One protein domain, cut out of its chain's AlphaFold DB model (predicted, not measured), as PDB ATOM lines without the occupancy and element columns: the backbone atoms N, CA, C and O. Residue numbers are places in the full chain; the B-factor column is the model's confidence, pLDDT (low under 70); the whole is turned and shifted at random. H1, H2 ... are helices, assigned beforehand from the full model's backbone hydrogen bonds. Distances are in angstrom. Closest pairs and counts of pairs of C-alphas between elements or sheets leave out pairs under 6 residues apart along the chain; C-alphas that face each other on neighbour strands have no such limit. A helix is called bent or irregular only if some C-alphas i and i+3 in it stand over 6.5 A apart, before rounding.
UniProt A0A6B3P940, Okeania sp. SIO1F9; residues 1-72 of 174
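Overview. This is residues 1 to 72 of the 174 residues of a protein of Okeania sp. SIO1F9 (UniProt A0A6B3P940). A slender rod of two long helices and a short one: H1 and the arm H3b run opposite ways side by side along one half, the arm H3a of the bent helix H3 runs through the other half, and the short H2 lies across the far end. Residues 24 to 31 lead from H1 to H2. The printed part has 72 residues with three named helices, in the order H1, H2, H3, and no named strand; its class is all helix. It is only just loose, close to extended, with a radius of gyration of the C-alphas of 16.5 A and spans of 53 by 18 by 15 A.

Arrangement. By its hydrogen bonds H3, residues 40 to 71, was assigned as one helix, but it is bent: C-alphas 54 and 57 are 6.7 A apart. Its arms, H3a of residues 40 to 54 and H3b of residues 57 to 71, stand at a steep tilt of 38 degrees, only just past shallow. H3b is irregular, with C-alphas 59 and 62 6.6 A apart. H1, residues 2 to 23, touches H3b at a shallow tilt of 17 degrees, opposite ways; their closest C-alphas, of Ile 9 and Ile 64, are 6.2 A apart. H1 only just touches H3a, with 3 pairs of C-alphas within 8 A, the closest being Lys 20 and Phe 52 at 7.6 A. H2, residues 32 to 38, is close to H3a but not clearly touching, about perpendicular at 86 degrees; their closest C-alphas, of Glu 35 and Ile 43, are 6.7 A apart. H2 is apart from H1 and H3b. Every O i to N i+4 pair is within hydrogen-bond range in H1, H2 and H3a, and 9 of 11 are in H3b.

Along the chain. H1 begins at C-alpha 2, (23.921, 84.056, -7.216), and is 31.8 A long from first to last C-alpha. H2 is 10.0 A long, H3a 21.2 A and H3b 20.2 A. H3b ends at C-alpha 71, (27.708, 77.440, -9.559).

Size, cuts and confidence. The C-alphas of Met 1 and Ala 36, the two farthest apart, are 52.8 A apart, and those of Met 1 and Ala 72 are 9.7 A apart. The printed part has no cut and no long link. Residue 1 and residues 25 to 30 have pLDDT under 70.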
ATOM      1  N   MET A   1      24.091  82.385  -3.198       64.19
ATOM      2  CA  MET A   1      25.036  81.874  -4.216       64.19
ATOM      3  C   MET A   1      25.100  82.785  -5.436       64.19
ATOM      4  O   MET A   1      26.186  83.241  -5.749       64.19
ATOM      5  N   GLU A   2      23.967  83.176  -6.031       80.00
ATOM      6  CA  GLU A   2      23.921  84.056  -7.216       80.00
ATOM      7  C   GLU A   2      24.725  85.372  -7.090       80.00
ATOM      8  O   GLU A   2      25.406  85.779  -8.030       80.00
ATOM      9  N   TYR A   3      24.705  86.018  -5.918       86.75
ATOM     10  CA  TYR A   3      25.466  87.250  -5.669       86.75
ATOM     11  C   TYR A   3      26.990  87.055  -5.762       86.75
ATOM     12  O   TYR A   3      27.676  87.855  -6.392       86.75
ATOM     13  N   LEU A   4      27.518  85.961  -5.198       91.94
ATOM     14  CA  LEU A   4      28.953  85.651  -5.254       91.94
ATOM     15  C   LEU A   4      29.399  85.352  -6.688       91.94
ATOM     16  O   LEU A   4      30.481  85.759  -7.097       91.94
ATOM     17  N   THR A   5      28.549  84.689  -7.468       94.38
ATOM     18  CA  THR A   5      28.798  84.395  -8.885       94.38
ATOM     19  C   THR A   5      28.891  85.674  -9.709       94.38
ATOM     20  O   THR A   5      29.822  85.829 -10.496       94.38
ATOM     21  N   LYS A   6      27.990  86.639  -9.476       94.50
ATOM     22  CA  LYS A   6      28.050  87.962 -10.121       94.50
ATOM     23  C   LYS A   6      29.335  88.717  -9.771       94.50
ATOM     24  O   LYS A   6      29.925  89.315 -10.665       94.50
ATOM     25  N   ILE A   7      29.789  88.653  -8.515       96.44
ATOM     26  CA  ILE A   7      31.067  89.253  -8.097       96.44
ATOM     27  C   ILE A   7      32.238  88.592  -8.827       96.44
ATOM     28  O   ILE A   7      33.007  89.293  -9.469       96.44
ATOM     29  N   LYS A   8      32.327  87.254  -8.824       96.19
ATOM     30  CA  LYS A   8      33.401  86.527  -9.528       96.19
ATOM     31  C   LYS A   8      33.483  86.900 -11.009       96.19
ATOM     32  O   LYS A   8      34.574  87.116 -11.525       96.19
ATOM     33  N   ILE A   9      32.335  86.988 -11.685       96.38
ATOM     34  CA  ILE A   9      32.269  87.379 -13.100       96.38
ATOM     35  C   ILE A   9      32.708  88.836 -13.282       96.38
ATOM     36  O   ILE A   9      33.491  89.123 -14.185       96.38
ATOM     37  N   LYS A  10      32.231  89.753 -12.433       96.50
ATOM     38  CA  LYS A  10      32.633  91.163 -12.485       96.50
ATOM     39  C   LYS A  10      34.146  91.304 -12.315       96.50
ATOM     40  O   LYS A  10      34.779  91.953 -13.142       96.50
ATOM     41  N   ASP A  11      34.703  90.684 -11.281       96.81
ATOM     42  CA  ASP A  11      36.124  90.783 -10.955       96.81
ATOM     43  C   ASP A  11      36.984  90.170 -12.068       96.81
ATOM     44  O   ASP A  11      37.989  90.753 -12.462       96.81
ATOM     45  N   LEU A  12      36.561  89.042 -12.648       95.31
ATOM     46  CA  LEU A  12      37.195  88.453 -13.831       95.31
ATOM     47  C   LEU A  12      37.244  89.449 -14.999       95.31
ATOM     48  O   LEU A  12      38.317  89.704 -15.545       95.31
ATOM     49  N   VAL A  13      36.093  90.007 -15.387       93.50
ATOM     50  CA  VAL A  13      35.999  90.936 -16.525       93.50
ATOM     51  C   VAL A  13      36.849  92.180 -16.269       93.50
ATOM     52  O   VAL A  13      37.603  92.600 -17.146       93.50
ATOM     53  N   GLN A  14      36.770  92.736 -15.060       94.38
ATOM     54  CA  GLN A  14      37.545  93.902 -14.657       94.38
ATOM     55  C   GLN A  14      39.053  93.625 -14.742       94.38
ATOM     56  O   GLN A  14      39.766  94.370 -15.410       94.38
ATOM     57  N   ASN A  15      39.524  92.509 -14.179       93.31
ATOM     58  CA  ASN A  15      40.937  92.126 -14.215       93.31
ATOM     59  C   ASN A  15      41.465  91.933 -15.643       93.31
ATOM     60  O   ASN A  15      42.587  92.345 -15.950       93.31
ATOM     61  N   VAL A  16      40.677  91.319 -16.535       90.12
ATOM     62  CA  VAL A  16      41.067  91.131 -17.942       90.12
ATOM     63  C   VAL A  16      41.203  92.477 -18.651       90.12
ATOM     64  O   VAL A  16      42.186  92.694 -19.364       90.12
ATOM     65  N   ILE A  17      40.249  93.388 -18.435       88.88
ATOM     66  CA  ILE A  17      40.273  94.726 -19.031       88.88
ATOM     67  C   ILE A  17      41.466  95.529 -18.509       88.88
ATOM     68  O   ILE A  17      42.244  96.044 -19.311       88.88
ATOM     69  N   GLU A  18      41.654  95.589 -17.192       90.44
ATOM     70  CA  GLU A  18      42.766  96.307 -16.563       90.44
ATOM     71  C   GLU A  18      44.119  95.761 -17.028       90.44
ATOM     72  O   GLU A  18      44.990  96.525 -17.440       90.44
ATOM     73  N   THR A  19      44.284  94.436 -17.060       87.88
ATOM     74  CA  THR A  19      45.517  93.800 -17.548       87.88
ATOM     75  C   THR A  19      45.806  94.176 -18.998       87.88
ATOM     76  O   THR A  19      46.958  94.430 -19.352       87.88
ATOM     77  N   LYS A  20      44.777  94.226 -19.851       83.62
ATOM     78  CA  LYS A  20      44.934  94.587 -21.263       83.62
ATOM     79  C   LYS A  20      45.286  96.050 -21.455       83.62
ATOM     80  O   LYS A  20      46.207  96.324 -22.214       83.62
ATOM     81  N   LEU A  21      44.620  96.958 -20.748       84.56
ATOM     82  CA  LEU A  21      44.940  98.386 -20.786       84.56
ATOM     83  C   LEU A  21      46.358  98.656 -20.265       84.56
ATOM     84  O   LEU A  21      47.098  99.405 -20.892       84.56
ATOM     85  N   ASN A  22      46.770  97.988 -19.184       85.25
ATOM     86  CA  ASN A  22      48.099  98.162 -18.589       85.25
ATOM     87  C   ASN A  22      49.233  97.580 -19.445       85.25
ATOM     88  O   ASN A  22      50.352  98.084 -19.402       85.25
ATOM     89  N   ARG A  23      48.975  96.501 -20.196       78.38
ATOM     90  CA  ARG A  23      49.963  95.878 -21.095       78.38
ATOM     91  C   ARG A  23      49.978  96.478 -22.492       78.38
ATOM     92  O   ARG A  23      50.867  96.139 -23.269       78.38
ATOM     93  N   TYR A  24      48.995  97.306 -22.834       71.06
ATOM     94  CA  TYR A  24      48.933  97.942 -24.137       71.06
ATOM     95  C   TYR A  24      50.005  99.035 -24.212       71.06
ATOM     96  O   TYR A  24      49.767 100.210 -23.951       71.06
ATOM     97  N   TRP A  25      51.215  98.630 -24.576       61.31
ATOM     98  CA  TRP A  25      52.127  99.503 -25.290       61.31
ATOM     99  C   TRP A  25      51.689  99.459 -26.739       61.31
ATOM    100  O   TRP A  25      51.572  98.365 -27.289       61.31
ATOM    101  N   GLY A  26      51.367 100.625 -27.308       59.47
ATOM    102  CA  GLY A  26      50.911 100.727 -28.688       59.47
ATOM    103  C   GLY A  26      51.788  99.853 -29.568       59.47
ATOM    104  O   GLY A  26      52.996 100.071 -29.641       59.47
ATOM    105  N   GLU A  27      51.198  98.820 -30.167       54.25
ATOM    106  CA  GLU A  27      51.877  98.054 -31.198       54.25
ATOM    107  C   GLU A  27      52.046  99.019 -32.367       54.25
ATOM    108  O   GLU A  27      51.164  99.172 -33.212       54.25
ATOM    109  N   THR A  28      53.167  99.738 -32.372       58.31
ATOM    110  CA  THR A  28      53.639 100.522 -33.505       58.31
ATOM    111  C   THR A  28      54.109  99.553 -34.581       58.31
ATOM    112  O   THR A  28      55.288  99.494 -34.926       58.31
ATOM    113  N   ASP A  29      53.179  98.764 -35.112       62.41
ATOM    114  CA  ASP A  29      53.284  98.317 -36.485       62.41
ATOM    115  C   ASP A  29      53.149  99.579 -37.328       62.41
ATOM    116  O   ASP A  29      52.065 100.156 -37.415       62.41
ATOM    117  N   TYR A  30      54.254 100.021 -37.921       66.81
ATOM    118  CA  TYR A  30      54.263 101.094 -38.905       66.81
ATOM    119  C   TYR A  30      53.230 100.783 -40.004       66.81
ATOM    120  O   TYR A  30      53.455  99.922 -40.860       66.81
ATOM    121  N   LYS A  31      52.071 101.457 -39.962       80.94
ATOM    122  CA  LYS A  31      50.916 101.238 -40.855       80.94
ATOM    123  C   LYS A  31      50.623 102.513 -41.660       80.94
ATOM    124  O   LYS A  31      49.490 102.997 -41.655       80.94
ATOM    125  N   PRO A  32      51.603 103.027 -42.430       86.06
ATOM    126  CA  PRO A  32      51.559 104.368 -43.023       86.06
ATOM    127  C   PRO A  32      50.389 104.564 -43.991       86.06
ATOM    128  O   PRO A  32      49.827 105.650 -44.080       86.06
ATOM    129  N   PHE A  33      49.985 103.511 -44.706       89.06
ATOM    130  CA  PHE A  33      48.836 103.570 -45.607       89.06
ATOM    131  C   PHE A  33      47.518 103.774 -44.848       89.06
ATOM    132  O   PHE A  33      46.705 104.612 -45.224       89.06
ATOM    133  N   PHE A  34      47.312 103.024 -43.764       85.44
ATOM    134  CA  PHE A  34      46.093 103.122 -42.964       85.44
ATOM    135  C   PHE A  34      46.070 104.407 -42.130       85.44
ATOM    136  O   PHE A  34      45.021 105.033 -42.013       85.44
ATOM    137  N   GLU A  35      47.223 104.838 -41.620       86.44
ATOM    138  CA  GLU A  35      47.377 106.133 -40.951       86.44
ATOM    139  C   GLU A  35      47.065 107.300 -41.894       86.44
ATOM    140  O   GLU A  35      46.316 108.196 -41.515       86.44
ATOM    141  N   ALA A  36      47.551 107.268 -43.141       90.44
ATOM    142  CA  ALA A  36      47.248 108.301 -44.133       90.44
ATOM    143  C   ALA A  36      45.754 108.363 -44.507       90.44
ATOM    144  O   ALA A  36      45.254 109.436 -44.837       90.44
ATOM    145  N   LEU A  37      45.038 107.232 -44.461       93.94
ATOM    146  CA  LEU A  37      43.608 107.164 -44.787       93.94
ATOM    147  C   LEU A  37      42.690 107.556 -43.625       93.94
ATOM    148  O   LEU A  37      41.681 108.224 -43.845       93.94
ATOM    149  N   PHE A  38      42.995 107.099 -42.410       91.31
ATOM    150  CA  PHE A  38      42.069 107.157 -41.272       91.31
ATOM    151  C   PHE A  38      42.567 108.022 -40.112       91.31
ATOM    152  O   PHE A  38      41.790 108.355 -39.218       91.31
ATOM    153  N   GLY A  39      43.843 108.406 -40.126       88.69
ATOM    154  CA  GLY A  39      44.500 109.104 -39.030       88.69
ATOM    155  C   GLY A  39      44.918 108.170 -37.890       88.69
ATOM    156  O   GLY A  39      44.290 107.149 -37.608       88.69
ATOM    157  N   GLU A  40      45.982 108.560 -37.195       84.38
ATOM    158  CA  GLU A  40      46.618 107.790 -36.118       84.38
ATOM    159  C   GLU A  40      45.644 107.399 -34.989       84.38
ATOM    160  O   GLU A  40      45.607 106.247 -34.556       84.38
ATOM    161  N   ALA A  41      44.777 108.325 -34.560       85.50
ATOM    162  CA  ALA A  41      43.828 108.085 -33.470       85.50
ATOM    163  C   ALA A  41      42.862 106.919 -33.759       85.50
ATOM    164  O   ALA A  41      42.558 106.128 -32.863       85.50
ATOM    165  N   VAL A  42      42.405 106.780 -35.009       87.88
ATOM    166  CA  VAL A  42      41.499 105.695 -35.417       87.88
ATOM    167  C   VAL A  42      42.229 104.352 -35.412       87.88
ATOM    168  O   VAL A  42      41.659 103.345 -34.985       87.88
ATOM    169  N   ILE A  43      43.499 104.325 -35.823       86.25
ATOM    170  CA  ILE A  43      44.331 103.113 -35.808       86.25
ATOM    171  C   ILE A  43      44.562 102.622 -34.378       86.25
ATOM    172  O   ILE A  43      44.360 101.438 -34.088       86.25
ATOM    173  N   ILE A  44      44.892 103.534 -33.461       83.31
ATOM    174  CA  ILE A  44      45.077 103.213 -32.041       83.31
ATOM    175  C   ILE A  44      43.781 102.643 -31.450       83.31
ATOM    176  O   ILE A  44      43.788 101.539 -30.911       83.31
ATOM    177  N   GLN A  45      42.643 103.323 -31.619       85.25
ATOM    178  CA  GLN A  45      41.354 102.832 -31.109       85.25
ATOM    179  C   GLN A  45      40.987 101.457 -31.680       85.25
ATOM    180  O   GLN A  45      40.547 100.568 -30.946       85.25
ATOM    181  N   THR A  46      41.205 101.257 -32.981       84.94
ATOM    182  CA  THR A  46      40.890  99.993 -33.660       84.94
ATOM    183  C   THR A  46      41.752  98.849 -33.136       84.94
ATOM    184  O   THR A  46      41.234  97.764 -32.885       84.94
ATOM    185  N   SER A  47      43.049  99.076 -32.924       83.00
ATOM    186  CA  SER A  47      43.946  98.044 -32.385       83.00
ATOM    187  C   SER A  47      43.620  97.680 -30.932       83.00
ATOM    188  O   SER A  47      43.636  96.498 -30.588       83.00
ATOM    189  N   ILE A  48      43.217  98.653 -30.104       82.19
ATOM    190  CA  ILE A  48      42.722  98.399 -28.742       82.19
ATOM    191  C   ILE A  48      41.473  97.509 -28.787       82.19
ATOM    192  O   ILE A  48      41.434  96.460 -28.142       82.19
ATOM    193  N   LEU A  49      40.468  97.882 -29.589       85.19
ATOM    194  CA  LEU A  49      39.247  97.088 -29.753       85.19
ATOM    195  C   LEU A  49      39.547  95.681 -30.281       85.19
ATOM    196  O   LEU A  49      38.991  94.701 -29.788       85.19
ATOM    197  N   HIS A  50      40.459  95.563 -31.244       84.19
ATOM    198  CA  HIS A  50      40.864  94.275 -31.794       84.19
ATOM    199  C   HIS A  50      41.554  93.382 -30.752       84.19
ATOM    200  O   HIS A  50      41.248  92.192 -30.657       84.19
ATOM    201  N   SER A  51      42.427  93.951 -29.916       81.56
ATOM    202  CA  SER A  51      43.059  93.235 -28.800       81.56
ATOM    203  C   SER A  51      42.022  92.707 -27.804       81.56
ATOM    204  O   SER A  51      42.141  91.574 -27.329       81.56
ATOM    205  N   PHE A  52      40.961  93.473 -27.529       84.38
ATOM    206  CA  PHE A  52      39.844  92.992 -26.717       84.38
ATOM    207  C   PHE A  52      39.093  91.844 -27.394       84.38
ATOM    208  O   PHE A  52      38.945  90.781 -26.789       84.38
ATOM    209  N   TYR A  53      38.686  92.008 -28.656       81.62
ATOM    210  CA  TYR A  53      37.937  90.977 -29.379       81.62
ATOM    211  C   TYR A  53      38.675  89.640 -29.457       81.62
ATOM    212  O   TYR A  53      38.063  88.595 -29.250       81.62
ATOM    213  N   THR A  54      39.987  89.663 -29.699       79.00
ATOM    214  CA  THR A  54      40.804  88.441 -29.777       79.00
ATOM    215  C   THR A  54      41.020  87.773 -28.421       79.00
ATOM    216  O   THR A  54      41.253  86.570 -28.358       79.00
ATOM    217  N   SER A  55      40.909  88.520 -27.322       79.94
ATOM    218  CA  SER A  55      41.191  87.997 -25.979       79.94
ATOM    219  C   SER A  55      39.948  87.512 -25.247       79.94
ATOM    220  O   SER A  55      40.049  86.647 -24.379       79.94
ATOM    221  N   PHE A  56      38.773  88.051 -25.578       86.44
ATOM    222  CA  PHE A  56      37.544  87.767 -24.840       86.44
ATOM    223  C   PHE A  56      37.087  86.312 -24.933       86.44
ATOM    224  O   PHE A  56      36.514  85.834 -23.964       86.44
ATOM    225  N   GLY A  57      37.388  85.591 -26.020       83.62
ATOM    226  CA  GLY A  57      37.140  84.143 -26.128       83.62
ATOM    227  C   GLY A  57      37.684  83.371 -24.924       83.62
ATOM    228  O   GLY A  57      36.951  83.051 -23.986       83.62
ATOM    229  N   MET A  58      39.002  83.177 -24.927       85.88
ATOM    230  CA  MET A  58      39.703  82.406 -23.899       85.88
ATOM    231  C   MET A  58      39.755  83.100 -22.537       85.88
ATOM    232  O   MET A  58      39.724  82.443 -21.503       85.88
ATOM    233  N   SER A  59      39.870  84.432 -22.497       89.75
ATOM    234  CA  SER A  59      40.117  85.138 -21.228       89.75
ATOM    235  C   SER A  59      38.841  85.556 -20.501       89.75
ATOM    236  O   SER A  59      38.915  85.900 -19.326       89.75
ATOM    237  N   VAL A  60      37.683  85.561 -21.171       92.50
ATOM    238  CA  VAL A  60      36.420  86.034 -20.580       92.50
ATOM    239  C   VAL A  60      35.317  84.992 -20.718       92.50
ATOM    240  O   VAL A  60      34.825  84.504 -19.705       92.50
ATOM    241  N   TYR A  61      34.922  84.630 -21.938       93.06
ATOM    242  CA  TYR A  61      33.750  83.784 -22.155       93.06
ATOM    243  C   TYR A  61      33.945  82.369 -21.607       93.06
ATOM    244  O   TYR A  61      33.060  81.863 -20.915       93.06
ATOM    245  N   GLU A  62      35.113  81.769 -21.838       94.44
ATOM    246  CA  GLU A  62      35.460  80.452 -21.297       94.44
ATOM    247  C   GLU A  62      35.412  80.403 -19.755       94.44
ATOM    248  O   GLU A  62      34.637  79.611 -19.203       94.44
ATOM    249  N   PRO A  63      36.140  81.275 -19.020       95.31
ATOM    250  CA  PRO A  63      36.059  81.308 -17.564       95.31
ATOM    251  C   PRO A  63      34.665  81.649 -17.026       95.31
ATOM    252  O   PRO A  63      34.264  81.084 -16.009       95.31
ATOM    253  N   ILE A  64      33.898  82.532 -17.685       95.81
ATOM    254  CA  ILE A  64      32.516  82.836 -17.273       95.81
ATOM    255  C   ILE A  64      31.658  81.576 -17.324       95.81
ATOM    256  O   ILE A  64      30.955  81.272 -16.362       95.81
ATOM    257  N   ALA A  65      31.706  80.832 -18.423       95.81
ATOM    258  CA  ALA A  65      30.899  79.630 -18.558       95.81
ATOM    259  C   ALA A  65      31.332  78.530 -17.573       95.81
ATOM    260  O   ALA A  65      30.461  77.867 -17.008       95.81
ATOM    261  N   LYS A  66      32.629  78.420 -17.247       97.06
ATOM    262  CA  LYS A  66      33.100  77.584 -16.131       97.06
ATOM    263  C   LYS A  66      32.497  78.018 -14.786       97.06
ATOM    264  O   LYS A  66      31.915  77.191 -14.092       97.06
ATOM    265  N   ILE A  67      32.566  79.309 -14.446       97.06
ATOM    266  CA  ILE A  67      31.992  79.861 -13.203       97.06
ATOM    267  C   ILE A  67      30.487  79.561 -13.105       97.06
ATOM    268  O   ILE A  67      29.987  79.214 -12.033       97.06
ATOM    269  N   LEU A  68      29.755  79.696 -14.215       96.62
ATOM    270  CA  LEU A  68      28.320  79.413 -14.272       96.62
ATOM    271  C   LEU A  68      28.017  77.923 -14.074       96.62
ATOM    272  O   LEU A  68      27.092  77.595 -13.331       96.62
ATOM    273  N   ALA A  69      28.794  77.039 -14.704       96.25
ATOM    274  CA  ALA A  69      28.641  75.592 -14.582       96.25
ATOM    275  C   ALA A  69      28.927  75.103 -13.153       96.25
ATOM    276  O   ALA A  69      28.096  74.413 -12.566       96.25
ATOM    277  N   GLU A  70      30.035  75.541 -12.552       96.12
ATOM    278  CA  GLU A  70      30.387  75.203 -11.166       96.12
ATOM    279  C   GLU A  70      29.330  75.705 -10.174       96.12
ATOM    280  O   GLU A  70      28.937  74.992  -9.251       96.12
ATOM    281  N   ASN A  71      28.797  76.916 -10.383       95.81
ATOM    282  CA  ASN A  71      27.708  77.440  -9.559       95.81
ATOM    283  C   ASN A  71      26.404  76.631  -9.704       95.81
ATOM    284  O   ASN A  71      25.589  76.624  -8.783       95.81
ATOM    285  N   ALA A  72      26.194  75.967 -10.841       94.88
ATOM    286  CA  ALA A  72      25.073  75.052 -11.047       94.88
ATOM    287  C   ALA A  72      25.316  73.649 -10.448       94.88
ATOM    288  O   ALA A  72      24.432  72.799 -10.533       94.88
TER     289      ALA A  72